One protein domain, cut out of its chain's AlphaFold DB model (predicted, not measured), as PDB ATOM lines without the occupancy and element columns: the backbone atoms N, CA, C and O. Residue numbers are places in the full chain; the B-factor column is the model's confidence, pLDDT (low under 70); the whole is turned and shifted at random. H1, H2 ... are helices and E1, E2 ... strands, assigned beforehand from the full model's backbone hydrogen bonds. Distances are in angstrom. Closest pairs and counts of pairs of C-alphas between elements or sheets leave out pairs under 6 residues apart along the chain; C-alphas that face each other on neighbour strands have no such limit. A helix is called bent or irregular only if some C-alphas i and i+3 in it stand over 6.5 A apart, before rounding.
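Overview. This is residues 69 to 212 and 515 to 533 of the 564 residues of an uncharacterized protein of Chlorella sorokiniana (UniProt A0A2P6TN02). A twisted parallel sheet of five strands makes the middle layer of a three-layer domain, with the long helix H4 over one face and H6 and H7 over the other. H2 packs on H6 and H7, H3 packs on H6, H5 lies beside H4, H1 sits far from the middle, and residues 521 to 529, of which 526 to 529 belong to H8, stick out. The printed part has 163 residues, with eight named helices and five named strands in the order H1 H2 H3 E1 H4 E2 H5 E3 H6 E4 H7 E5 H8. The sheet runs E3 E2 E1 E4 E5, all parallel, and the class is mixed, helices and strands. The whole is compact, with a radius of gyration of the C-alphas of 16.3 A, and spans 46 by 40 by 31 A.

Arrangement. H1, residues 69 to 74, is apart from H2, residues 81 to 86. H2 and H3, residues 89 to 98, meet only through their tight link. H4, residues 125 to 137, is on the sheet at a height of 8.9 A, over E1, residues 114 to 119, and along it at 4 degrees on the local plane. E2, residues 141 to 146, is the parallel neighbour of E1 at 18 degrees, with N 145 and O 117 2.8 A apart. H5, residues 150 to 157, touches H4 at a shallow tilt of 22 degrees, the closest C-alphas being those of Ala 129 and Met 157, 6.7 A apart. The edge strand E3, residues 165 to 167, is parallel to E2 at 51 degrees, with N 166 and O 144 2.9 A apart. H6, residues 169 to 177, is on the opposite face from H4, at a height of 9.4 A. It touches H2, closest at the C-alphas of Leu 85 and Phe 172, 6.5 A, and H3, closest at those of Met 89 and Phe 172, 6.2 A. E4, residues 180 to 186, is parallel to E1 at 15 degrees, with N 182 and O 116 2.8 A apart. H7, residues 191 to 199, is on the same face as H6, at a height of 10.3 A, and touches H2, closest at the C-alphas of Thr 86 and Thr 193, 5.7 A. The edge strand E5, residues 205 to 210, is parallel to E4 at 17 degrees, with N 183 and O 207 2.9 A apart. H8, residues 526 to 532, touches no helix. E1, H4, E2, then E2, H5, E3, and E4, H7, E5 are strand-helix-strand units, two parallel neighbour strands with a helix between, and E3, H6, E4 is a split one, with E2 and E1 between its strands; each crossover is right-handed. Every O i to N i+4 pair is within hydrogen-bond range in H1, H2, H3, H4 and H7, against 1 of 4 in H5, 1 of 5 in H6 and 0 of 3 in H8, where O i to N i+3 pairs within range are 4 of 5, 3 of 6 and 0 of 4.

Along the chain. H1 begins at C-alpha 69, (-5.543, -36.988, 16.503). H3 measures 14.1 A from first to last C-alpha, H4 18.3 A, E1 and E2 16.5 A each, E4 15.4 A and E5 16.0 A. H5 and H6 are irregular: C-alphas 151 and 154 are 8.5 A apart, and C-alphas 173 and 176 8.2 A. E1 begins at C-alpha 114, (19.738, -27.512, 39.601), and H8 ends at C-alpha 532, (26.549, -51.228, 15.579).

Size, cuts and confidence. The two C-alphas farthest apart are those of Phe 69 and Pro 516, 50.4 A. Residues 213 to 514 are cut out, and C-alphas 212 and 515 are 35.2 A apart across the cut. The link from H3 to E1, residues 99 to 113, is long. The mean pLDDT of the printed part is 82.9, and residues 69 to 76, 102 to 110 and 515 to 533 are under 70.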
ATOM      1  N   PHE A  69      -6.258 -37.470  17.676       51.69
ATOM      2  CA  PHE A  69      -5.543 -36.988  16.503       51.69
ATOM      3  C   PHE A  69      -4.336 -36.129  16.895       51.69
ATOM      4  O   PHE A  69      -3.227 -36.409  16.435       51.69
ATOM      5  N   LEU A  70      -4.512 -35.169  17.810       51.06
ATOM      6  CA  LEU A  70      -3.424 -34.333  18.337       51.06
ATOM      7  C   LEU A  70      -2.377 -35.161  19.089       51.06
ATOM      8  O   LEU A  70      -1.181 -34.956  18.887       51.06
ATOM      9  N   VAL A  71      -2.807 -36.158  19.871       55.69
ATOM     10  CA  VAL A  71      -1.894 -37.099  20.541       55.69
ATOM     11  C   VAL A  71      -1.118 -37.927  19.517       55.69
ATOM     12  O   VAL A  71       0.102 -38.013  19.596       55.69
ATOM     13  N   SER A  72      -1.786 -38.495  18.508       55.78
ATOM     14  CA  SER A  72      -1.107 -39.293  17.477       55.78
ATOM     15  C   SER A  72      -0.104 -38.479  16.653       55.78
ATOM     16  O   SER A  72       0.904 -39.020  16.198       55.78
ATOM     17  N   TRP A  73      -0.367 -37.182  16.474       49.28
ATOM     18  CA  TRP A  73       0.449 -36.285  15.670       49.28
ATOM     19  C   TRP A  73       1.638 -35.723  16.456       49.28
ATOM     20  O   TRP A  73       2.768 -35.825  15.981       49.28
ATOM     21  N   SER A  74       1.409 -35.239  17.685       54.03
ATOM     22  CA  SER A  74       2.470 -34.816  18.614       54.03
ATOM     23  C   SER A  74       3.453 -35.955  18.907       54.03
ATOM     24  O   SER A  74       4.650 -35.716  19.049       54.03
ATOM     25  N   LEU A  75       2.975 -37.208  18.914       58.47
ATOM     26  CA  LEU A  75       3.794 -38.386  19.193       58.47
ATOM     27  C   LEU A  75       4.562 -38.956  17.988       58.47
ATOM     28  O   LEU A  75       5.336 -39.901  18.177       58.47
ATOM     29  N   LYS A  76       4.407 -38.438  16.758       66.62
ATOM     30  CA  LYS A  76       5.179 -38.959  15.614       66.62
ATOM     31  C   LYS A  76       6.678 -38.727  15.833       66.62
ATOM     32  O   LYS A  76       7.165 -37.603  15.831       66.62
ATOM     33  N   GLY A  77       7.414 -39.823  16.017       72.50
ATOM     34  CA  GLY A  77       8.845 -39.805  16.340       72.50
ATOM     35  C   GLY A  77       9.163 -39.711  17.839       72.50
ATOM     36  O   GLY A  77      10.339 -39.788  18.206       72.50
ATOM     37  N   CYS A  78       8.153 -39.609  18.707       83.81
ATOM     38  CA  CYS A  78       8.333 -39.626  20.153       83.81
ATOM     39  C   CYS A  78       8.508 -41.056  20.676       83.81
ATOM     40  O   CYS A  78       7.751 -41.952  20.294       83.81
ATOM     41  N   PRO A  79       9.475 -41.304  21.574       86.38
ATOM     42  CA  PRO A  79       9.604 -42.602  22.222       86.38
ATOM     43  C   PRO A  79       8.329 -42.978  22.996       86.38
ATOM     44  O   PRO A  79       7.985 -42.313  23.971       86.38
ATOM     45  N   GLN A  80       7.665 -44.080  22.626       89.56
ATOM     46  CA  GLN A  80       6.481 -44.605  23.336       89.56
ATOM     47  C   GLN A  80       6.741 -44.801  24.839       89.56
ATOM     48  O   GLN A  80       5.880 -44.535  25.676       89.56
ATOM     49  N   LYS A  81       7.980 -45.164  25.174       93.38
ATOM     50  CA  LYS A  81       8.493 -45.305  26.537       93.38
ATOM     51  C   LYS A  81       8.281 -44.061  27.416       93.38
ATOM     52  O   LYS A  81       8.213 -44.195  28.629       93.38
ATOM     53  N   ILE A  82       8.154 -42.858  26.846       92.44
ATOM     54  CA  ILE A  82       7.841 -41.635  27.610       92.44
ATOM     55  C   ILE A  82       6.478 -41.750  28.288       92.44
ATOM     56  O   ILE A  82       6.351 -41.386  29.457       92.44
ATOM     57  N   LEU A  83       5.470 -42.276  27.588       91.44
ATOM     58  CA  LEU A  83       4.132 -42.456  28.151       91.44
ATOM     59  C   LEU A  83       4.172 -43.453  29.307       91.44
ATOM     60  O   LEU A  83       3.663 -43.161  30.383       91.44
ATOM     61  N   GLU A  84       4.854 -44.583  29.110       94.31
ATOM     62  CA  GLU A  84       5.044 -45.609  30.140       94.31
ATOM     63  C   GLU A  84       5.733 -45.030  31.379       94.31
ATOM     64  O   GLU A  84       5.231 -45.166  32.492       94.31
ATOM     65  N   LEU A  85       6.845 -44.314  31.197       95.69
ATOM     66  CA  LEU A  85       7.605 -43.731  32.302       95.69
ATOM     67  C   LEU A  85       6.848 -42.612  33.019       95.69
ATOM     68  O   LEU A  85       6.964 -42.492  34.238       95.69
ATOM     69  N   THR A  86       6.026 -41.843  32.305       95.31
ATOM     70  CA  THR A  86       5.179 -40.803  32.910       95.31
ATOM     71  C   THR A  86       4.219 -41.410  33.937       95.31
ATOM     72  O   THR A  86       4.061 -40.854  35.018       95.31
ATOM     73  N   THR A  87       3.679 -42.612  33.687       95.31
ATOM     74  CA  THR A  87       2.804 -43.297  34.664       95.31
ATOM     75  C   THR A  87       3.508 -43.692  35.966       95.31
ATOM     76  O   THR A  87       2.852 -43.970  36.966       95.31
ATOM     77  N   THR A  88       4.845 -43.708  35.983       96.25
ATOM     78  CA  THR A  88       5.627 -44.069  37.174       96.25
ATOM     79  C   THR A  88       5.943 -42.875  38.077       96.25
ATOM     80  O   THR A  88       6.348 -43.077  39.221       96.25
ATOM     81  N   MET A  89       5.753 -41.638  37.600       96.50
ATOM     82  CA  MET A  89       6.236 -40.429  38.277       96.50
ATOM     83  C   MET A  89       5.613 -40.219  39.656       96.50
ATOM     84  O   MET A  89       6.336 -39.918  40.602       96.50
ATOM     85  N   GLU A  90       4.304 -40.426  39.809       96.00
ATOM     86  CA  GLU A  90       3.633 -40.310  41.109       96.00
ATOM     87  C   GLU A  90       4.213 -41.279  42.140       96.00
ATOM     88  O   GLU A  90       4.583 -40.867  43.237       96.00
ATOM     89  N   ALA A  91       4.388 -42.551  41.769       95.69
ATOM     90  CA  ALA A  91       4.980 -43.548  42.654       95.69
ATOM     91  C   ALA A  91       6.427 -43.191  43.038       95.69
ATOM     92  O   ALA A  91       6.801 -43.320  44.205       95.69
ATOM     93  N   GLN A  92       7.229 -42.700  42.084       93.88
ATOM     94  CA  GLN A  92       8.591 -42.223  42.356       93.88
ATOM     95  C   GLN A  92       8.593 -41.013  43.299       93.88
ATOM     96  O   GLN A  92       9.412 -40.941  44.214       93.88
ATOM     97  N   TYR A  93       7.651 -40.086  43.128       93.31
ATOM     98  CA  TYR A  93       7.528 -38.919  43.994       93.31
ATOM     99  C   TYR A  93       7.095 -39.286  45.417       93.31
ATOM    100  O   TYR A  93       7.687 -38.798  46.379       93.31
ATOM    101  N   GLU A  94       6.113 -40.178  45.575       93.44
ATOM    102  CA  GLU A  94       5.719 -40.696  46.890       93.44
ATOM    103  C   GLU A  94       6.875 -41.432  47.577       93.44
ATOM    104  O   GLU A  94       7.133 -41.208  48.762       93.44
ATOM    105  N   ALA A  95       7.628 -42.245  46.829       92.38
ATOM    106  CA  ALA A  95       8.819 -42.917  47.342       92.38
ATOM    107  C   ALA A  95       9.894 -41.912  47.784       92.38
ATOM    108  O   ALA A  95      10.469 -42.060  48.863       92.38
ATOM    109  N   ALA A  96      10.127 -40.856  47.000       89.75
ATOM    110  CA  ALA A  96      11.053 -39.795  47.370       89.75
ATOM    111  C   ALA A  96      10.599 -39.072  48.647       89.75
ATOM    112  O   ALA A  96      11.406 -38.890  49.558       89.75
ATOM    113  N   LYS A  97       9.315 -38.705  48.763       89.12
ATOM    114  CA  LYS A  97       8.757 -38.106  49.988       89.12
ATOM    115  C   LYS A  97       8.951 -39.014  51.200       89.12
ATOM    116  O   LYS A  97       9.399 -38.542  52.242       89.12
ATOM    117  N   ALA A  98       8.680 -40.310  51.056       91.38
ATOM    118  CA  ALA A  98       8.900 -41.296  52.112       91.38
ATOM    119  C   ALA A  98      10.385 -41.430  52.499       91.38
ATOM    120  O   ALA A  98      10.699 -41.635  53.669       91.38
ATOM    121  N   ALA A  99      11.300 -41.251  51.542       89.25
ATOM    122  CA  ALA A  99      12.745 -41.215  51.767       89.25
ATOM    123  C   ALA A  99      13.250 -39.885  52.365       89.25
ATOM    124  O   ALA A  99      14.458 -39.684  52.479       89.25
ATOM    125  N   GLY A 100      12.346 -38.982  52.756       84.81
ATOM    126  CA  GLY A 100      12.697 -37.683  53.318       84.81
ATOM    127  C   GLY A 100      13.132 -36.682  52.256       84.81
ATOM    128  O   GLY A 100      14.072 -35.928  52.503       84.81
ATOM    129  N   LEU A 101      12.474 -36.691  51.082       80.94
ATOM    130  CA  LEU A 101      12.646 -35.658  50.059       80.94
ATOM    131  C   LEU A 101      12.698 -34.298  50.736       80.94
ATOM    132  O   LEU A 101      11.790 -33.945  51.490       80.94
ATOM    133  N   ASP A 102      13.781 -33.585  50.453       69.50
ATOM    134  CA  ASP A 102      14.104 -32.327  51.093       69.50
ATOM    135  C   ASP A 102      12.882 -31.388  51.067       69.50
ATOM    136  O   ASP A 102      12.472 -30.950  49.986       69.50
ATOM    137  N   PRO A 103      12.261 -31.073  52.220       58.78
ATOM    138  CA  PRO A 103      11.169 -30.108  52.252       58.78
ATOM    139  C   PRO A 103      11.658 -28.719  51.799       58.78
ATOM    140  O   PRO A 103      10.864 -27.922  51.296       58.78
ATOM    141  N   GLU A 104      12.971 -28.462  51.886       54.72
ATOM    142  CA  GLU A 104      13.690 -27.331  51.302       54.72
ATOM    143  C   GLU A 104      14.204 -27.605  49.875       54.72
ATOM    144  O   GLU A 104      15.193 -27.011  49.428       54.72
ATOM    145  N   LEU A 105      13.438 -28.327  49.039       57.56
ATOM    146  CA  LEU A 105      13.488 -28.086  47.583       57.56
ATOM    147  C   LEU A 105      13.520 -26.566  47.267       57.56
ATOM    148  O   LEU A 105      14.040 -26.148  46.235       57.56
ATOM    149  N   GLY A 106      13.024 -25.722  48.188       46.06
ATOM    150  CA  GLY A 106      13.238 -24.282  48.265       46.06
ATOM    151  C   GLY A 106      14.351 -23.793  49.204       46.06
ATOM    152  O   GLY A 106      14.130 -23.611  50.389       46.06
ATOM    153  N   ALA A 107      15.466 -23.373  48.612       51.12
ATOM    154  CA  ALA A 107      15.901 -21.973  48.510       51.12
ATOM    155  C   ALA A 107      17.243 -21.985  47.752       51.12
ATOM    156  O   ALA A 107      18.300 -22.088  48.373       51.12
ATOM    157  N   PRO A 108      17.244 -21.864  46.408       57.91
ATOM    158  CA  PRO A 108      18.472 -21.870  45.597       57.91
ATOM    159  C   PRO A 108      19.482 -20.770  45.972       57.91
ATOM    160  O   PRO A 108      20.578 -20.705  45.434       57.91
ATOM    161  N   VAL A 109      19.139 -19.902  46.919       58.09
ATOM    162  CA  VAL A 109      20.025 -18.898  47.498       58.09
ATOM    163  C   VAL A 109      21.207 -19.537  48.251       58.09
ATOM    164  O   VAL A 109      22.286 -18.948  48.287       58.09
ATOM    165  N   THR A 110      21.051 -20.737  48.830       65.56
ATOM    166  CA  THR A 110      22.100 -21.390  49.650       65.56
ATOM    167  C   THR A 110      22.939 -22.424  48.893       65.56
ATOM    168  O   THR A 110      24.051 -22.747  49.317       65.56
ATOM    169  N   ARG A 111      22.455 -22.922  47.749       81.31
ATOM    170  CA  ARG A 111      23.136 -23.924  46.910       81.31
ATOM    171  C   ARG A 111      23.077 -23.548  45.437       81.31
ATOM    172  O   ARG A 111      22.257 -22.749  45.027       81.31
ATOM    173  N   LYS A 112      23.910 -24.159  44.590       84.44
ATOM    174  CA  LYS A 112      23.753 -23.970  43.137       84.44
ATOM    175  C   LYS A 112      22.372 -24.489  42.695       84.44
ATOM    176  O   LYS A 112      22.070 -25.649  43.007       84.44
ATOM    177  N   PRO A 113      21.569 -23.687  41.972       91.50
ATOM    178  CA  PRO A 113      20.313 -24.156  41.404       91.50
ATOM    179  C   PRO A 113      20.571 -25.332  40.459       91.50
ATOM    180  O   PRO A 113      21.539 -25.317  39.700       91.50
ATOM    181  N   LYS A 114      19.731 -26.359  40.500       93.88
ATOM    182  CA  LYS A 114      19.738 -27.512  39.601       93.88
ATOM    183  C   LYS A 114      18.742 -27.264  38.470       93.88
ATOM    184  O   LYS A 114      17.588 -26.927  38.729       93.88
ATOM    185  N   THR A 115      19.172 -27.458  37.227       96.75
ATOM    186  CA  THR A 115      18.305 -27.325  36.045       96.75
ATOM    187  C   THR A 115      18.305 -28.621  35.253       96.75
ATOM    188  O   THR A 115      19.373 -29.090  34.858       96.75
ATOM    189  N   ALA A 116      17.122 -29.170  34.993       97.56
ATOM    190  CA  ALA A 116      16.930 -30.216  33.998       97.56
ATOM    191  C   ALA A 116      16.565 -29.572  32.657       97.56
ATOM    192  O   ALA A 116      15.674 -28.728  32.607       97.56
ATOM    193  N   ILE A 117      17.238 -29.969  31.579       97.62
ATOM    194  CA  ILE A 117      16.852 -29.613  30.209       97.62
ATOM    195  C   ILE A 117      16.414 -30.894  29.512       97.62
ATOM    196  O   ILE A 117      17.199 -31.836  29.407       97.62
ATOM    197  N   LEU A 118      15.159 -30.935  29.076       96.81
ATOM    198  CA  LEU A 118      14.533 -32.093  28.450       96.81
ATOM    199  C   LEU A 118      14.505 -31.884  26.939       96.81
ATOM    200  O   LEU A 118      13.983 -30.872  26.478       96.81
ATOM    201  N   ASN A 119      15.069 -32.827  26.187       94.75
ATOM    202  CA  ASN A 119      14.960 -32.875  24.734       94.75
ATOM    203  C   ASN A 119      14.718 -34.308  24.264       94.75
ATOM    204  O   ASN A 119      15.653 -35.079  24.037       94.75
ATOM    205  N   PHE A 120      13.449 -34.671  24.140       92.31
ATOM    206  CA  PHE A 120      13.031 -36.027  23.787       92.31
ATOM    207  C   PHE A 120      12.989 -36.293  22.274       92.31
ATOM    208  O   PHE A 120      12.732 -37.421  21.851       92.31
ATOM    209  N   VAL A 121      13.273 -35.272  21.464       88.88
ATOM    210  CA  VAL A 121      13.423 -35.375  20.010       88.88
ATOM    211  C   VAL A 121      14.902 -35.467  19.622       88.88
ATOM    212  O   VAL A 121      15.782 -35.047  20.369       88.88
ATOM    213  N   ARG A 122      15.188 -36.022  18.439       86.12
ATOM    214  CA  ARG A 122      16.561 -36.177  17.903       86.12
ATOM    215  C   ARG A 122      17.110 -34.946  17.185       86.12
ATOM    216  O   ARG A 122      18.248 -34.941  16.728       86.12
ATOM    217  N   TYR A 123      16.272 -33.938  17.012       85.19
ATOM    218  CA  TYR A 123      16.582 -32.719  16.284       85.19
ATOM    219  C   TYR A 123      16.620 -31.526  17.252       85.19
ATOM    220  O   TYR A 123      16.277 -31.663  18.426       85.19
ATOM    221  N   HIS A 124      17.068 -30.364  16.773       88.38
ATOM    222  CA  HIS A 124      17.243 -29.144  17.575       88.38
ATOM    223  C   HIS A 124      18.245 -29.263  18.735       88.38
ATOM    224  O   HIS A 124      18.193 -28.495  19.700       88.38
ATOM    225  N   THR A 125      19.192 -30.197  18.647       92.62
ATOM    226  CA  THR A 125      20.259 -30.373  19.641       92.62
ATOM    227  C   THR A 125      21.105 -29.108  19.789       92.62
ATOM    228  O   THR A 125      21.575 -28.808  20.881       92.62
ATOM    229  N   GLU A 126      21.233 -28.304  18.731       93.81
ATOM    230  CA  GLU A 126      21.856 -26.982  18.765       93.81
ATOM    231  C   GLU A 126      21.128 -26.010  19.706       93.81
ATOM    232  O   GLU A 126      21.770 -25.295  20.471       93.81
ATOM    233  N   VAL A 127      19.792 -26.031  19.747       93.44
ATOM    234  CA  VAL A 127      18.995 -25.181  20.651       93.44
ATOM    235  C   VAL A 127      19.191 -25.615  22.107       93.44
ATOM    236  O   VAL A 127      19.313 -24.781  23.011       93.44
ATOM    237  N   VAL A 128      19.276 -26.926  22.343       95.25
ATOM    238  CA  VAL A 128      19.590 -27.493  23.663       95.25
ATOM    239  C   VAL A 128      20.983 -27.069  24.106       95.25
ATOM    240  O   VAL A 128      21.145 -26.588  25.224       95.25
ATOM    241  N   ALA A 129      21.974 -27.197  23.227       95.75
ATOM    242  CA  ALA A 129      23.362 -26.847  23.486       95.75
ATOM    243  C   ALA A 129      23.516 -25.358  23.857       95.75
ATOM    244  O   ALA A 129      24.126 -25.026  24.877       95.75
ATOM    245  N   VAL A 130      22.831 -24.467  23.130       95.50
ATOM    246  CA  VAL A 130      22.731 -23.038  23.467       95.50
ATOM    247  C   VAL A 130      22.139 -22.829  24.858       95.50
ATOM    248  O   VAL A 130      22.670 -22.058  25.660       95.50
ATOM    249  N   THR A 131      21.044 -23.518  25.166       96.25
ATOM    250  CA  THR A 131      20.383 -23.397  26.470       96.25
ATOM    251  C   THR A 131      21.325 -23.850  27.587       96.25
ATOM    252  O   THR A 131      21.539 -23.122  28.555       96.25
ATOM    253  N   VAL A 132      21.978 -25.006  27.430       96.38
ATOM    254  CA  VAL A 132      22.980 -25.526  28.374       96.38
ATOM    255  C   VAL A 132      24.083 -24.508  28.619       96.38
ATOM    256  O   VAL A 132      24.378 -24.211  29.778       96.38
ATOM    257  N   PHE A 133      24.661 -23.951  27.553       95.25
ATOM    258  CA  PHE A 133      25.743 -22.975  27.647       95.25
ATOM    259  C   PHE A 133      25.360 -21.793  28.549       95.25
ATOM    260  O   PHE A 133      26.082 -21.469  29.496       95.25
ATOM    261  N   HIS A 134      24.187 -21.197  28.327       95.38
ATOM    262  CA  HIS A 134      23.749 -20.044  29.110       95.38
ATOM    263  C   HIS A 134      23.364 -20.409  30.551       95.38
ATOM    264  O   HIS A 134      23.678 -19.669  31.480       95.38
ATOM    265  N   PHE A 135      22.753 -21.568  30.795       95.81
ATOM    266  CA  PHE A 135      22.475 -21.996  32.169       95.81
ATOM    267  C   PHE A 135      23.760 -22.298  32.959       95.81
ATOM    268  O   PHE A 135      23.866 -21.937  34.135       95.81
ATOM    269  N   VAL A 136      24.773 -22.894  32.321       93.62
ATOM    270  CA  VAL A 136      26.093 -23.090  32.942       93.62
ATOM    271  C   VAL A 136      26.741 -21.743  33.268       93.62
ATOM    272  O   VAL A 136      27.253 -21.572  34.377       93.62
ATOM    273  N   LYS A 137      26.660 -20.758  32.363       90.38
ATOM    274  CA  LYS A 137      27.119 -19.376  32.601       90.38
ATOM    275  C   LYS A 137      26.489 -18.745  33.842       90.38
ATOM    276  O   LYS A 137      27.192 -18.073  34.598       90.38
ATOM    277  N   LEU A 138      25.209 -19.022  34.089       91.56
ATOM    278  CA  LEU A 138      24.475 -18.602  35.289       91.56
ATOM    279  C   LEU A 138      24.794 -19.450  36.540       91.56
ATOM    280  O   LEU A 138      24.137 -19.307  37.568       91.56
ATOM    281  N   ARG A 139      25.813 -20.325  36.482       90.06
ATOM    282  CA  ARG A 139      26.267 -21.228  37.559       90.06
ATOM    283  C   ARG A 139      25.247 -22.301  37.959       90.06
ATOM    284  O   ARG A 139      25.390 -22.889  39.037       90.06
ATOM    285  N   HIS A 140      24.276 -22.610  37.100       93.12
ATOM    286  CA  HIS A 140      23.358 -23.714  37.356       93.12
ATOM    287  C   HIS A 140      24.094 -25.054  37.272       93.12
ATOM    288  O   HIS A 140      25.004 -25.271  36.471       93.12
ATOM    289  N   ASN A 141      23.677 -25.981  38.120       93.19
ATOM    290  CA  ASN A 141      23.994 -27.388  38.019       93.19
ATOM    291  C   ASN A 141      23.058 -28.022  36.974       93.19
ATOM    292  O   ASN A 141      21.966 -28.481  37.304       93.19
ATOM    293  N   VAL A 142      23.479 -27.981  35.711       96.12
ATOM    294  CA  VAL A 142      22.679 -28.448  34.573       96.12
ATOM    295  C   VAL A 142      22.803 -29.962  34.398       96.12
ATOM    296  O   VAL A 142      23.909 -30.506  34.437       96.12
ATOM    297  N   THR A 143      21.675 -30.623  34.150       96.69
ATOM    298  CA  THR A 143      21.597 -31.987  33.621       96.69
ATOM    299  C   THR A 143      20.750 -31.964  32.355       96.69
ATOM    300  O   THR A 143      19.639 -31.438  32.360       96.69
ATOM    301  N   VAL A 144      21.262 -32.546  31.272       96.69
ATOM    302  CA  VAL A 144      20.538 -32.654  30.001       96.69
ATOM    303  C   VAL A 144      20.030 -34.074  29.847       96.69
ATOM    304  O   VAL A 144      20.807 -35.021  29.968       96.69
ATOM    305  N   PHE A 145      18.741 -34.203  29.571       96.25
ATOM    306  CA  PHE A 145      18.057 -35.465  29.355       96.25
ATOM    307  C   PHE A 145      17.598 -35.539  27.908       96.25
ATOM    308  O   PHE A 145      16.742 -34.770  27.476       96.25
ATOM    309  N   THR A 146      18.179 -36.465  27.161       94.06
ATOM    310  CA  THR A 146      17.888 -36.644  25.742       94.06
ATOM    311  C   THR A 146      17.915 -38.119  25.358       94.06
ATOM    312  O   THR A 146      18.283 -38.981  26.160       94.06
ATOM    313  N   ARG A 147      17.437 -38.436  24.157       89.44
ATOM    314  CA  ARG A 147      17.373 -39.809  23.651       89.44
ATOM    315  C   ARG A 147      18.769 -40.384  23.415       89.44
ATOM    316  O   ARG A 147      19.039 -41.520  23.797       89.44
ATOM    317  N   ASP A 148      19.631 -39.588  22.804       88.06
ATOM    318  CA  ASP A 148      20.979 -39.926  22.363       88.06
ATOM    319  C   ASP A 148      21.855 -38.658  22.330       88.06
ATOM    320  O   ASP A 148      21.398 -37.569  22.668       88.06
ATOM    321  N   ASP A 149      23.133 -38.795  21.973       87.12
ATOM    322  CA  ASP A 149      23.994 -37.663  21.601       87.12
ATOM    323  C   ASP A 149      24.081 -37.593  20.067       87.12
ATOM    324  O   ASP A 149      25.050 -38.095  19.482       87.12
ATOM    325  N   PRO A 150      23.033 -37.084  19.383       85.50
ATOM    326  CA  PRO A 150      22.963 -37.134  17.931       85.50
ATOM    327  C   PRO A 150      24.141 -36.365  17.340       85.50
ATOM    328  O   PRO A 150      24.393 -35.216  17.704       85.50
ATOM    329  N   PHE A 151      24.866 -37.023  16.434       89.25
ATOM    330  CA  PHE A 151      26.038 -36.471  15.749       89.25
ATOM    331  C   PHE A 151      27.105 -35.904  16.706       89.25
ATOM    332  O   PHE A 151      27.825 -34.975  16.351       89.25
ATOM    333  N   HIS A 152      27.224 -36.461  17.915       92.00
ATOM    334  CA  HIS A 152      28.273 -36.114  18.878       92.00
ATOM    335  C   HIS A 152      28.306 -34.626  19.278       92.00
ATOM    336  O   HIS A 152      29.382 -34.037  19.417       92.00
ATOM    337  N   MET A 153      27.147 -33.995  19.485       93.62
ATOM    338  CA  MET A 153      27.077 -32.625  20.018       93.62
ATOM    339  C   MET A 153      27.772 -32.501  21.386       93.62
ATOM    340  O   MET A 153      28.312 -31.444  21.717       93.62
ATOM    341  N   GLY A 154      27.827 -33.583  22.168       91.56
ATOM    342  CA  GLY A 154      28.604 -33.653  23.402       91.56
ATOM    343  C   GLY A 154      30.070 -33.241  23.221       91.56
ATOM    344  O   GLY A 154      30.620 -32.600  24.114       91.56
ATOM    345  N   ASN A 155      30.675 -33.512  22.058       89.69
ATOM    346  CA  ASN A 155      32.050 -33.108  21.754       89.69
ATOM    347  C   ASN A 155      32.190 -31.586  21.653       89.69
ATOM    348  O   ASN A 155      33.102 -31.033  22.255       89.69
ATOM    349  N   VAL A 156      31.254 -30.916  20.970       91.62
ATOM    350  CA  VAL A 156      31.220 -29.444  20.845       91.62
ATOM    351  C   VAL A 156      30.988 -28.790  22.209       91.62
ATOM    352  O   VAL A 156      31.561 -27.751  22.533       91.62
ATOM    353  N   MET A 157      30.140 -29.409  23.032       92.06
ATOM    354  CA  MET A 157      29.740 -28.867  24.329       92.06
ATOM    355  C   MET A 157      30.723 -29.154  25.458       92.06
ATOM    356  O   MET A 157      30.691 -28.449  26.466       92.06
ATOM    357  N   HIS A 158      31.594 -30.151  25.316       88.69
ATOM    358  CA  HIS A 158      32.482 -30.622  26.374       88.69
ATOM    359  C   HIS A 158      33.279 -29.511  27.093       88.69
ATOM    360  O   HIS A 158      33.275 -29.509  28.330       88.69
ATOM    361  N   PRO A 159      33.900 -28.531  26.395       84.25
ATOM    362  CA  PRO A 159      34.592 -27.401  27.031       84.25
ATOM    363  C   PRO A 159      33.752 -26.640  28.051       84.25
ATOM    364  O   PRO A 159      34.260 -26.102  29.033       84.25
ATOM    365  N   TYR A 160      32.449 -26.578  27.793       84.81
ATOM    366  CA  TYR A 160      31.503 -25.771  28.542       84.81
ATOM    367  C   TYR A 160      30.624 -26.628  29.457       84.81
ATOM    368  O   TYR A 160      30.035 -26.118  30.407       84.81
ATOM    369  N   PHE A 161      30.538 -27.932  29.194       88.75
ATOM    370  CA  PHE A 161      29.621 -28.857  29.839       88.75
ATOM    371  C   PHE A 161      30.210 -30.275  29.936       88.75
ATOM    372  O   PHE A 161      29.918 -31.172  29.150       88.75
ATOM    373  N   TRP A 162      30.999 -30.499  30.986       83.06
ATOM    374  CA  TRP A 162      31.706 -31.763  31.234       83.06
ATOM    375  C   TRP A 162      30.810 -32.937  31.663       83.06
ATOM    376  O   TRP A 162      31.247 -34.083  31.668       83.06
ATOM    377  N   LYS A 163      29.562 -32.682  32.080       87.06
ATOM    378  CA  LYS A 163      28.676 -33.738  32.607       87.06
ATOM    379  C   LYS A 163      28.111 -34.659  31.529       87.06
ATOM    380  O   LYS A 163      27.604 -35.724  31.879       87.06
ATOM    381  N   GLY A 164      28.186 -34.236  30.267       87.69
ATOM    382  CA  GLY A 164      27.624 -34.953  29.134       87.69
ATOM    383  C   GLY A 164      26.101 -35.077  29.183       87.69
ATOM    384  O   GLY A 164      25.420 -34.637  30.118       87.69
ATOM    385  N   PHE A 165      25.552 -35.672  28.132       92.62
ATOM    386  CA  PHE A 165      24.123 -35.925  28.019       92.62
ATOM    387  C   PHE A 165      23.732 -37.214  28.737       92.62
ATOM    388  O   PHE A 165      24.462 -38.206  28.727       92.62
ATOM    389  N   ARG A 166      22.564 -37.199  29.382       94.62
ATOM    390  CA  ARG A 166      21.982 -38.376  30.025       94.62
ATOM    391  C   ARG A 166      20.820 -38.892  29.200       94.62
ATOM    392  O   ARG A 166      20.069 -38.114  28.620       94.62
ATOM    393  N   LYS A 167      20.641 -40.211  29.240       94.69
ATOM    394  CA  LYS A 167      19.447 -40.864  28.710       94.69
ATOM    395  C   LYS A 167      18.195 -40.303  29.382       94.69
ATOM    396  O   LYS A 167      18.172 -40.157  30.609       94.69
ATOM    397  N   PHE A 168      17.177 -39.994  28.588       95.25
ATOM    398  CA  PHE A 168      15.960 -39.341  29.058       95.25
ATOM    399  C   PHE A 168      15.221 -40.140  30.136       95.25
ATOM    400  O   PHE A 168      14.590 -39.542  30.997       95.25
ATOM    401  N   GLU A 169      15.354 -41.467  30.172       95.94
ATOM    402  CA  GLU A 169      14.703 -42.301  31.186       95.94
ATOM    403  C   GLU A 169      15.141 -41.962  32.610       95.94
ATOM    404  O   GLU A 169      14.334 -41.995  33.534       95.94
ATOM    405  N   ARG A 170      16.401 -41.542  32.781       96.38
ATOM    406  CA  ARG A 170      16.932 -41.116  34.083       96.38
ATOM    407  C   ARG A 170      16.243 -39.865  34.620       96.38
ATOM    408  O   ARG A 170      16.373 -39.575  35.803       96.38
ATOM    409  N   PHE A 171      15.539 -39.104  33.784       96.81
ATOM    410  CA  PHE A 171      14.762 -37.964  34.258       96.81
ATOM    411  C   PHE A 171      13.640 -38.416  35.196       96.81
ATOM    412  O   PHE A 171      13.468 -37.834  36.260       96.81
ATOM    413  N   PHE A 172      12.929 -39.488  34.848       96.38
ATOM    414  CA  PHE A 172      11.757 -39.965  35.589       96.38
ATOM    415  C   PHE A 172      12.102 -40.530  36.975       96.38
ATOM    416  O   PHE A 172      11.243 -40.586  37.846       96.38
ATOM    417  N   GLU A 173      13.368 -40.883  37.199       93.31
ATOM    418  CA  GLU A 173      13.900 -41.314  38.499       93.31
ATOM    419  C   GLU A 173      14.271 -40.131  39.415       93.31
ATOM    420  O   GLU A 173      14.356 -40.295  40.626       93.31
ATOM    421  N   HIS A 174      14.523 -38.945  38.843       93.31
ATOM    422  CA  HIS A 174      15.183 -37.831  39.540       93.31
ATOM    423  C   HIS A 174      14.511 -36.465  39.322       93.31
ATOM    424  O   HIS A 174      15.074 -35.434  39.700       93.31
ATOM    425  N   PHE A 175      13.350 -36.403  38.667       95.06
ATOM    426  CA  PHE A 175      12.721 -35.143  38.253       95.06
ATOM    427  C   PHE A 175      12.452 -34.205  39.431       95.06
ATOM    428  O   PHE A 175      12.602 -32.994  39.298       95.06
ATOM    429  N   ASN A 176      12.129 -34.764  40.593       92.44
ATOM    430  CA  ASN A 176      11.870 -34.055  41.837       92.44
ATOM    431  C   ASN A 176      13.120 -33.392  42.442       92.44
ATOM    432  O   ASN A 176      12.980 -32.620  43.379       92.44
ATOM    433  N   GLU A 177      14.331 -33.653  41.939       91.88
ATOM    434  CA  GLU A 177      15.565 -33.044  42.456       91.88
ATOM    435  C   GLU A 177      15.897 -31.669  41.859       91.88
ATOM    436  O   GLU A 177      16.866 -31.031  42.284       91.88
ATOM    437  N   TYR A 178      15.178 -31.239  40.822       93.94
ATOM    438  CA  TYR A 178      15.517 -30.043  40.051       93.94
ATOM    439  C   TYR A 178      14.740 -28.818  40.524       93.94
ATOM    440  O   TYR A 178      13.571 -28.921  40.880       93.94
ATOM    441  N   ASP A 179      15.371 -27.644  40.486       92.94
ATOM    442  CA  ASP A 179      14.703 -26.372  40.790       92.94
ATOM    443  C   ASP A 179      13.998 -25.807  39.555       92.94
ATOM    444  O   ASP A 179      12.954 -25.164  39.656       92.94
ATOM    445  N   ASN A 180      14.596 -26.041  38.386       96.06
ATOM    446  CA  ASN A 180      14.108 -25.566  37.101       96.06
ATOM    447  C   ASN A 180      14.015 -26.736  36.122       96.06
ATOM    448  O   ASN A 180      14.940 -27.550  36.035       96.06
ATOM    449  N   ILE A 181      12.938 -26.768  35.347       97.31
ATOM    450  CA  ILE A 181      12.749 -27.698  34.240       97.31
ATOM    451  C   ILE A 181      12.556 -26.883  32.969       97.31
ATOM    452  O   ILE A 181      11.634 -26.073  32.865       97.31
ATOM    453  N   VAL A 182      13.438 -27.114  32.001       97.81
ATOM    454  CA  VAL A 182      13.340 -26.548  30.661       97.81
ATOM    455  C   VAL A 182      12.894 -27.645  29.704       97.81
ATOM    456  O   VAL A 182      13.604 -28.635  29.542       97.81
ATOM    457  N   VAL A 183      11.744 -27.473  29.057       96.38
ATOM    458  CA  VAL A 183      11.287 -28.366  27.980       96.38
ATOM    459  C   VAL A 183      11.686 -27.772  26.632       96.38
ATOM    460  O   VAL A 183      11.173 -26.728  26.224       96.38
ATOM    461  N   ALA A 184      12.654 -28.397  25.960       93.19
ATOM    462  CA  ALA A 184      13.120 -27.965  24.648       93.19
ATOM    463  C   ALA A 184      12.096 -28.325  23.568       93.19
ATOM    464  O   ALA A 184      11.486 -29.385  23.635       93.19
ATOM    465  N   THR A 185      11.928 -27.491  22.535       82.31
ATOM    466  CA  THR A 185      11.055 -27.794  21.376       82.31
ATOM    467  C   THR A 185       9.588 -28.044  21.759       82.31
ATOM    468  O   THR A 185       8.925 -28.945  21.251       82.31
ATOM    469  N   PHE A 186       9.070 -27.266  22.705       84.38
ATOM    470  CA  PHE A 186       7.700 -27.386  23.196       84.38
ATOM    471  C   PHE A 186       6.668 -26.994  22.119       84.38
ATOM    472  O   PHE A 186       6.940 -26.045  21.373       84.38
ATOM    473  N   PRO A 187       5.496 -27.666  22.038       72.56
ATOM    474  CA  PRO A 187       4.959 -28.773  22.840       72.56
ATOM    475  C   PRO A 187       4.983 -30.123  22.096       72.56
ATOM    476  O   PRO A 187       3.951 -30.762  21.912       72.56
ATOM    477  N   THR A 188       6.161 -30.565  21.646       82.75
ATOM    478  CA  THR A 188       6.344 -31.878  20.989       82.75
ATOM    479  C   THR A 188       6.191 -33.049  21.986       82.75
ATOM    480  O   THR A 188       5.254 -33.099  22.777       82.75
ATOM    481  N   CYS A 189       7.157 -33.970  22.059       87.69
ATOM    482  CA  CYS A 189       7.149 -35.173  22.903       87.69
ATOM    483  C   CYS A 189       7.082 -34.931  24.424       87.69
ATOM    484  O   CYS A 189       7.171 -35.878  25.203       87.69
ATOM    485  N   HIS A 190       6.998 -33.677  24.858       89.88
ATOM    486  CA  HIS A 190       7.123 -33.256  26.249       89.88
ATOM    487  C   HIS A 190       5.770 -33.086  26.948       89.88
ATOM    488  O   HIS A 190       5.747 -33.063  28.176       89.88
ATOM    489  N   ASP A 191       4.665 -32.969  26.200       89.94
ATOM    490  CA  ASP A 191       3.340 -32.666  26.762       89.94
ATOM    491  C   ASP A 191       2.894 -33.662  27.857       89.94
ATOM    492  O   ASP A 191       2.582 -33.199  28.957       89.94
ATOM    493  N   PRO A 192       2.969 -35.000  27.671       92.00
ATOM    494  CA  PRO A 192       2.560 -35.945  28.716       92.00
ATOM    495  C   PRO A 192       3.373 -35.792  30.005       92.00
ATOM    496  O   PRO A 192       2.818 -35.735  31.101       92.00
ATOM    497  N   THR A 193       4.695 -35.668  29.872       94.31
ATOM    498  CA  THR A 193       5.602 -35.494  31.009       94.31
ATOM    499  C   THR A 193       5.354 -34.169  31.723       94.31
ATOM    500  O   THR A 193       5.348 -34.128  32.951       94.31
ATOM    501  N   LEU A 194       5.120 -33.083  30.981       94.75
ATOM    502  CA  LEU A 194       4.855 -31.776  31.572       94.75
ATOM    503  C   LEU A 194       3.526 -31.756  32.330       94.75
ATOM    504  O   LEU A 194       3.495 -31.280  33.460       94.75
ATOM    505  N   ARG A 195       2.454 -32.325  31.766       94.50
ATOM    506  CA  ARG A 195       1.160 -32.441  32.459       94.50
ATOM    507  C   ARG A 195       1.293 -33.170  33.788       94.50
ATOM    508  O   ARG A 195       0.736 -32.720  34.785       94.50
ATOM    509  N   GLU A 196       2.059 -34.255  33.813       96.12
ATOM    510  CA  GLU A 196       2.263 -35.027  35.034       96.12
ATOM    511  C   GLU A 196       3.079 -34.257  36.082       96.12
ATOM    512  O   GLU A 196       2.685 -34.204  37.245       96.12
ATOM    513  N   LEU A 197       4.155 -33.567  35.683       95.62
ATOM    514  CA  LEU A 197       4.914 -32.684  36.583       95.62
ATOM    515  C   LEU A 197       4.021 -31.619  37.236       95.62
ATOM    516  O   LEU A 197       4.116 -31.360  38.437       95.62
ATOM    517  N   LEU A 198       3.138 -31.016  36.439       95.31
ATOM    518  CA  LEU A 198       2.211 -29.985  36.890       95.31
ATOM    519  C   LEU A 198       1.113 -30.550  37.795       95.31
ATOM    520  O   LEU A 198       0.783 -29.922  38.802       95.31
ATOM    521  N   ARG A 199       0.603 -31.752  37.497       96.00
ATOM    522  CA  ARG A 199      -0.361 -32.473  38.343       96.00
ATOM    523  C   ARG A 199       0.211 -32.773  39.727       96.00
ATOM    524  O   ARG A 199      -0.501 -32.635  40.719       96.00
ATOM    525  N   LEU A 200       1.492 -33.139  39.804       94.44
ATOM    526  CA  LEU A 200       2.185 -33.398  41.070       94.44
ATOM    527  C   LEU A 200       2.415 -32.125  41.909       94.44
ATOM    528  O   LEU A 200       2.787 -32.229  43.078       94.44
ATOM    529  N   GLY A 201       2.191 -30.930  41.344       92.25
ATOM    530  CA  GLY A 201       2.238 -29.664  42.080       92.25
ATOM    531  C   GLY A 201       3.627 -29.314  42.620       92.25
ATOM    532  O   GLY A 201       3.740 -28.667  43.663       92.25
ATOM    533  N   LEU A 202       4.690 -29.762  41.945       89.50
ATOM    534  CA  LEU A 202       6.059 -29.516  42.393       89.50
ATOM    535  C   LEU A 202       6.417 -28.018  42.340       89.50
ATOM    536  O   LEU A 202       6.014 -27.326  41.403       89.50
ATOM    537  N   PRO A 203       7.249 -27.505  43.271       89.31
ATOM    538  CA  PRO A 203       7.598 -26.080  43.377       89.31
ATOM    539  C   PRO A 203       8.617 -25.599  42.320       89.31
ATOM    540  O   PRO A 203       9.349 -24.623  42.528       89.31
ATOM    541  N   GLN A 204       8.717 -26.312  41.203       92.69
ATOM    542  CA  GLN A 204       9.721 -26.097  40.170       92.69
ATOM    543  C   GLN A 204       9.353 -24.906  39.290       92.69
ATOM    544  O   GLN A 204       8.182 -24.589  39.084       92.69
ATOM    545  N   ARG A 205      10.368 -24.244  38.736       95.19
ATOM    546  CA  ARG A 205      10.176 -23.270  37.662       95.19
ATOM    547  C   ARG A 205      10.156 -24.002  36.324       95.19
ATOM    548  O   ARG A 205      11.141 -24.643  35.963       95.19
ATOM    549  N   TYR A 206       9.071 -23.852  35.575       96.88
ATOM    550  CA  TYR A 206       8.933 -24.421  34.236       96.88
ATOM    551  C   TYR A 206       9.189 -23.357  33.170       96.88
ATOM    552  O   TYR A 206       8.572 -22.287  33.189       96.88
ATOM    553  N   ILE A 207      10.101 -23.657  32.246       97.88
ATOM    554  CA  ILE A 207      10.391 -22.841  31.065       97.88
ATOM    555  C   ILE A 207      10.180 -23.715  29.829       97.88
ATOM    556  O   ILE A 207      10.773 -24.787  29.716       97.88
ATOM    557  N   ALA A 208       9.358 -23.264  28.891       97.31
ATOM    558  CA  ALA A 208       9.106 -23.965  27.642       97.31
ATOM    559  C   ALA A 208       9.754 -23.232  26.468       97.31
ATOM    560  O   ALA A 208       9.422 -22.081  26.187       97.31
ATOM    561  N   LEU A 209      10.685 -23.900  25.782       96.75
ATOM    562  CA  LEU A 209      11.346 -23.349  24.601       96.75
ATOM    563  C   LEU A 209      10.453 -23.531  23.374       96.75
ATOM    564  O   LEU A 209      10.247 -24.656  22.915       96.75
ATOM    565  N   VAL A 210       9.956 -22.423  22.832       94.44
ATOM    566  CA  VAL A 210       9.024 -22.404  21.701       94.44
ATOM    567  C   VAL A 210       9.808 -22.290  20.395       94.44
ATOM    568  O   VAL A 210      10.418 -21.257  20.106       94.44
ATOM    569  N   HIS A 211       9.788 -23.365  19.606       88.25
ATOM    570  CA  HIS A 211      10.360 -23.396  18.254       88.25
ATOM    571  C   HIS A 211       9.295 -23.128  17.179       88.25
ATOM    572  O   HIS A 211       9.548 -22.394  16.227       88.25
ATOM    573  N   ASN A 212       8.110 -23.718  17.366       87.81
ATOM    574  CA  ASN A 212       6.976 -23.714  16.443       87.81
ATOM    575  C   ASN A 212       5.731 -23.247  17.226       87.81
ATOM    576  O   ASN A 212       5.116 -24.040  17.947       87.81
ATOM    577  N   LEU A 515      37.100 -23.274  32.869       50.59
ATOM    578  CA  LEU A 515      37.444 -24.109  34.013       50.59
ATOM    579  C   LEU A 515      38.575 -25.081  33.622       50.59
ATOM    580  O   LEU A 515      38.640 -25.470  32.456       50.59
ATOM    581  N   PRO A 516      39.438 -25.509  34.566       49.97
ATOM    582  CA  PRO A 516      40.454 -26.522  34.294       49.97
ATOM    583  C   PRO A 516      39.806 -27.738  33.632       49.97
ATOM    584  O   PRO A 516      38.879 -28.324  34.201       49.97
ATOM    585  N   TYR A 517      40.269 -28.078  32.429       49.44
ATOM    586  CA  TYR A 517      39.798 -29.246  31.701       49.44
ATOM    587  C   TYR A 517      40.010 -30.483  32.577       49.44
ATOM    588  O   TYR A 517      41.121 -30.769  33.026       49.44
ATOM    589  N   MET A 518      38.922 -31.189  32.875       55.34
ATOM    590  CA  MET A 518      39.004 -32.499  33.501       55.34
ATOM    591  C   MET A 518      38.907 -33.524  32.376       55.34
ATOM    592  O   MET A 518      37.819 -33.653  31.812       55.34
ATOM    593  N   PRO A 519      39.999 -34.230  32.021       54.25
ATOM    594  CA  PRO A 519      39.948 -35.237  30.974       54.25
ATOM    595  C   PRO A 519      38.868 -36.257  31.298       54.25
ATOM    596  O   PRO A 519      38.931 -36.948  32.322       54.25
ATOM    597  N   ILE A 520      37.871 -36.359  30.417       53.25
ATOM    598  CA  ILE A 520      36.980 -37.508  30.435       53.25
ATOM    599  C   ILE A 520      37.861 -38.702  30.109       53.25
ATOM    600  O   ILE A 520      38.437 -38.798  29.026       53.25
ATOM    601  N   LYS A 521      37.961 -39.637  31.056       50.78
ATOM    602  CA  LYS A 521      38.393 -40.992  30.732       50.78
ATOM    603  C   LYS A 521      37.328 -41.564  29.805       50.78
ATOM    604  O   LYS A 521      36.334 -42.117  30.272       50.78
ATOM    605  N   LEU A 522      37.496 -41.350  28.502       50.59
ATOM    606  CA  LEU A 522      36.703 -42.016  27.486       50.59
ATOM    607  C   LEU A 522      36.971 -43.503  27.686       50.59
ATOM    608  O   LEU A 522      38.051 -44.002  27.373       50.59
ATOM    609  N   ASN A 523      36.017 -44.207  28.291       45.12
ATOM    610  CA  ASN A 523      36.049 -45.656  28.296       45.12
ATOM    611  C   ASN A 523      35.960 -46.074  26.829       45.12
ATOM    612  O   ASN A 523      34.900 -45.950  26.215       45.12
ATOM    613  N   ALA A 524      37.077 -46.544  26.269       44.03
ATOM    614  CA  ALA A 524      37.191 -46.967  24.873       44.03
ATOM    615  C   ALA A 524      36.131 -48.016  24.468       44.03
ATOM    616  O   ALA A 524      35.852 -48.191  23.289       44.03
ATOM    617  N   THR A 525      35.497 -48.670  25.444       40.53
ATOM    618  CA  THR A 525      34.407 -49.632  25.261       40.53
ATOM    619  C   THR A 525      33.050 -49.012  24.915       40.53
ATOM    620  O   THR A 525      32.232 -49.690  24.313       40.53
ATOM    621  N   ALA A 526      32.780 -47.739  25.223       43.28
ATOM    622  CA  ALA A 526      31.487 -47.124  24.881       43.28
ATOM    623  C   ALA A 526      31.374 -46.739  23.391       43.28
ATOM    624  O   ALA A 526      30.270 -46.617  22.864       43.28
ATOM    625  N   ALA A 527      32.506 -46.565  22.700       42.44
ATOM    626  CA  ALA A 527      32.535 -46.202  21.285       42.44
ATOM    627  C   ALA A 527      32.206 -47.384  20.353       42.44
ATOM    628  O   ALA A 527      31.704 -47.161  19.253       42.44
ATOM    629  N   SER A 528      32.439 -48.634  20.780       41.12
ATOM    630  CA  SER A 528      32.126 -49.817  19.962       41.12
ATOM    631  C   SER A 528      30.634 -50.136  19.914       41.12
ATOM    632  O   SER A 528      30.147 -50.585  18.880       41.12
ATOM    633  N   ASP A 529      29.891 -49.857  20.989       37.47
ATOM    634  CA  ASP A 529      28.473 -50.228  21.080       37.47
ATOM    635  C   ASP A 529      27.559 -49.240  20.332       37.47
ATOM    636  O   ASP A 529      26.497 -49.617  19.845       37.47
ATOM    637  N   ALA A 530      27.990 -47.985  20.164       42.47
ATOM    638  CA  ALA A 530      27.249 -46.980  19.396       42.47
ATOM    639  C   ALA A 530      27.361 -47.171  17.869       42.47
ATOM    640  O   ALA A 530      26.478 -46.740  17.129       42.47
ATOM    641  N   ALA A 531      28.419 -47.830  17.383       39.41
ATOM    642  CA  ALA A 531      28.667 -48.006  15.950       39.41
ATOM    643  C   ALA A 531      27.804 -49.109  15.306       39.41
ATOM    644  O   ALA A 531      27.599 -49.095  14.093       39.41
ATOM    645  N   VAL A 532      27.281 -50.054  16.096       38.25
ATOM    646  CA  VAL A 532      26.549 -51.228  15.579       38.25
ATOM    647  C   VAL A 532      25.035 -50.977  15.461       38.25
ATOM    648  O   VAL A 532      24.388 -51.587  14.616       38.25
ATOM    649  N   ASP A 533      24.476 -50.029  16.221       39.69
ATOM    650  CA  ASP A 533      23.022 -49.753  16.262       39.69
ATOM    651  C   ASP A 533      22.586 -48.561  15.369       39.69
ATOM    652  O   ASP A 533      21.403 -48.275  15.178       39.69
TER     653      ASP A 533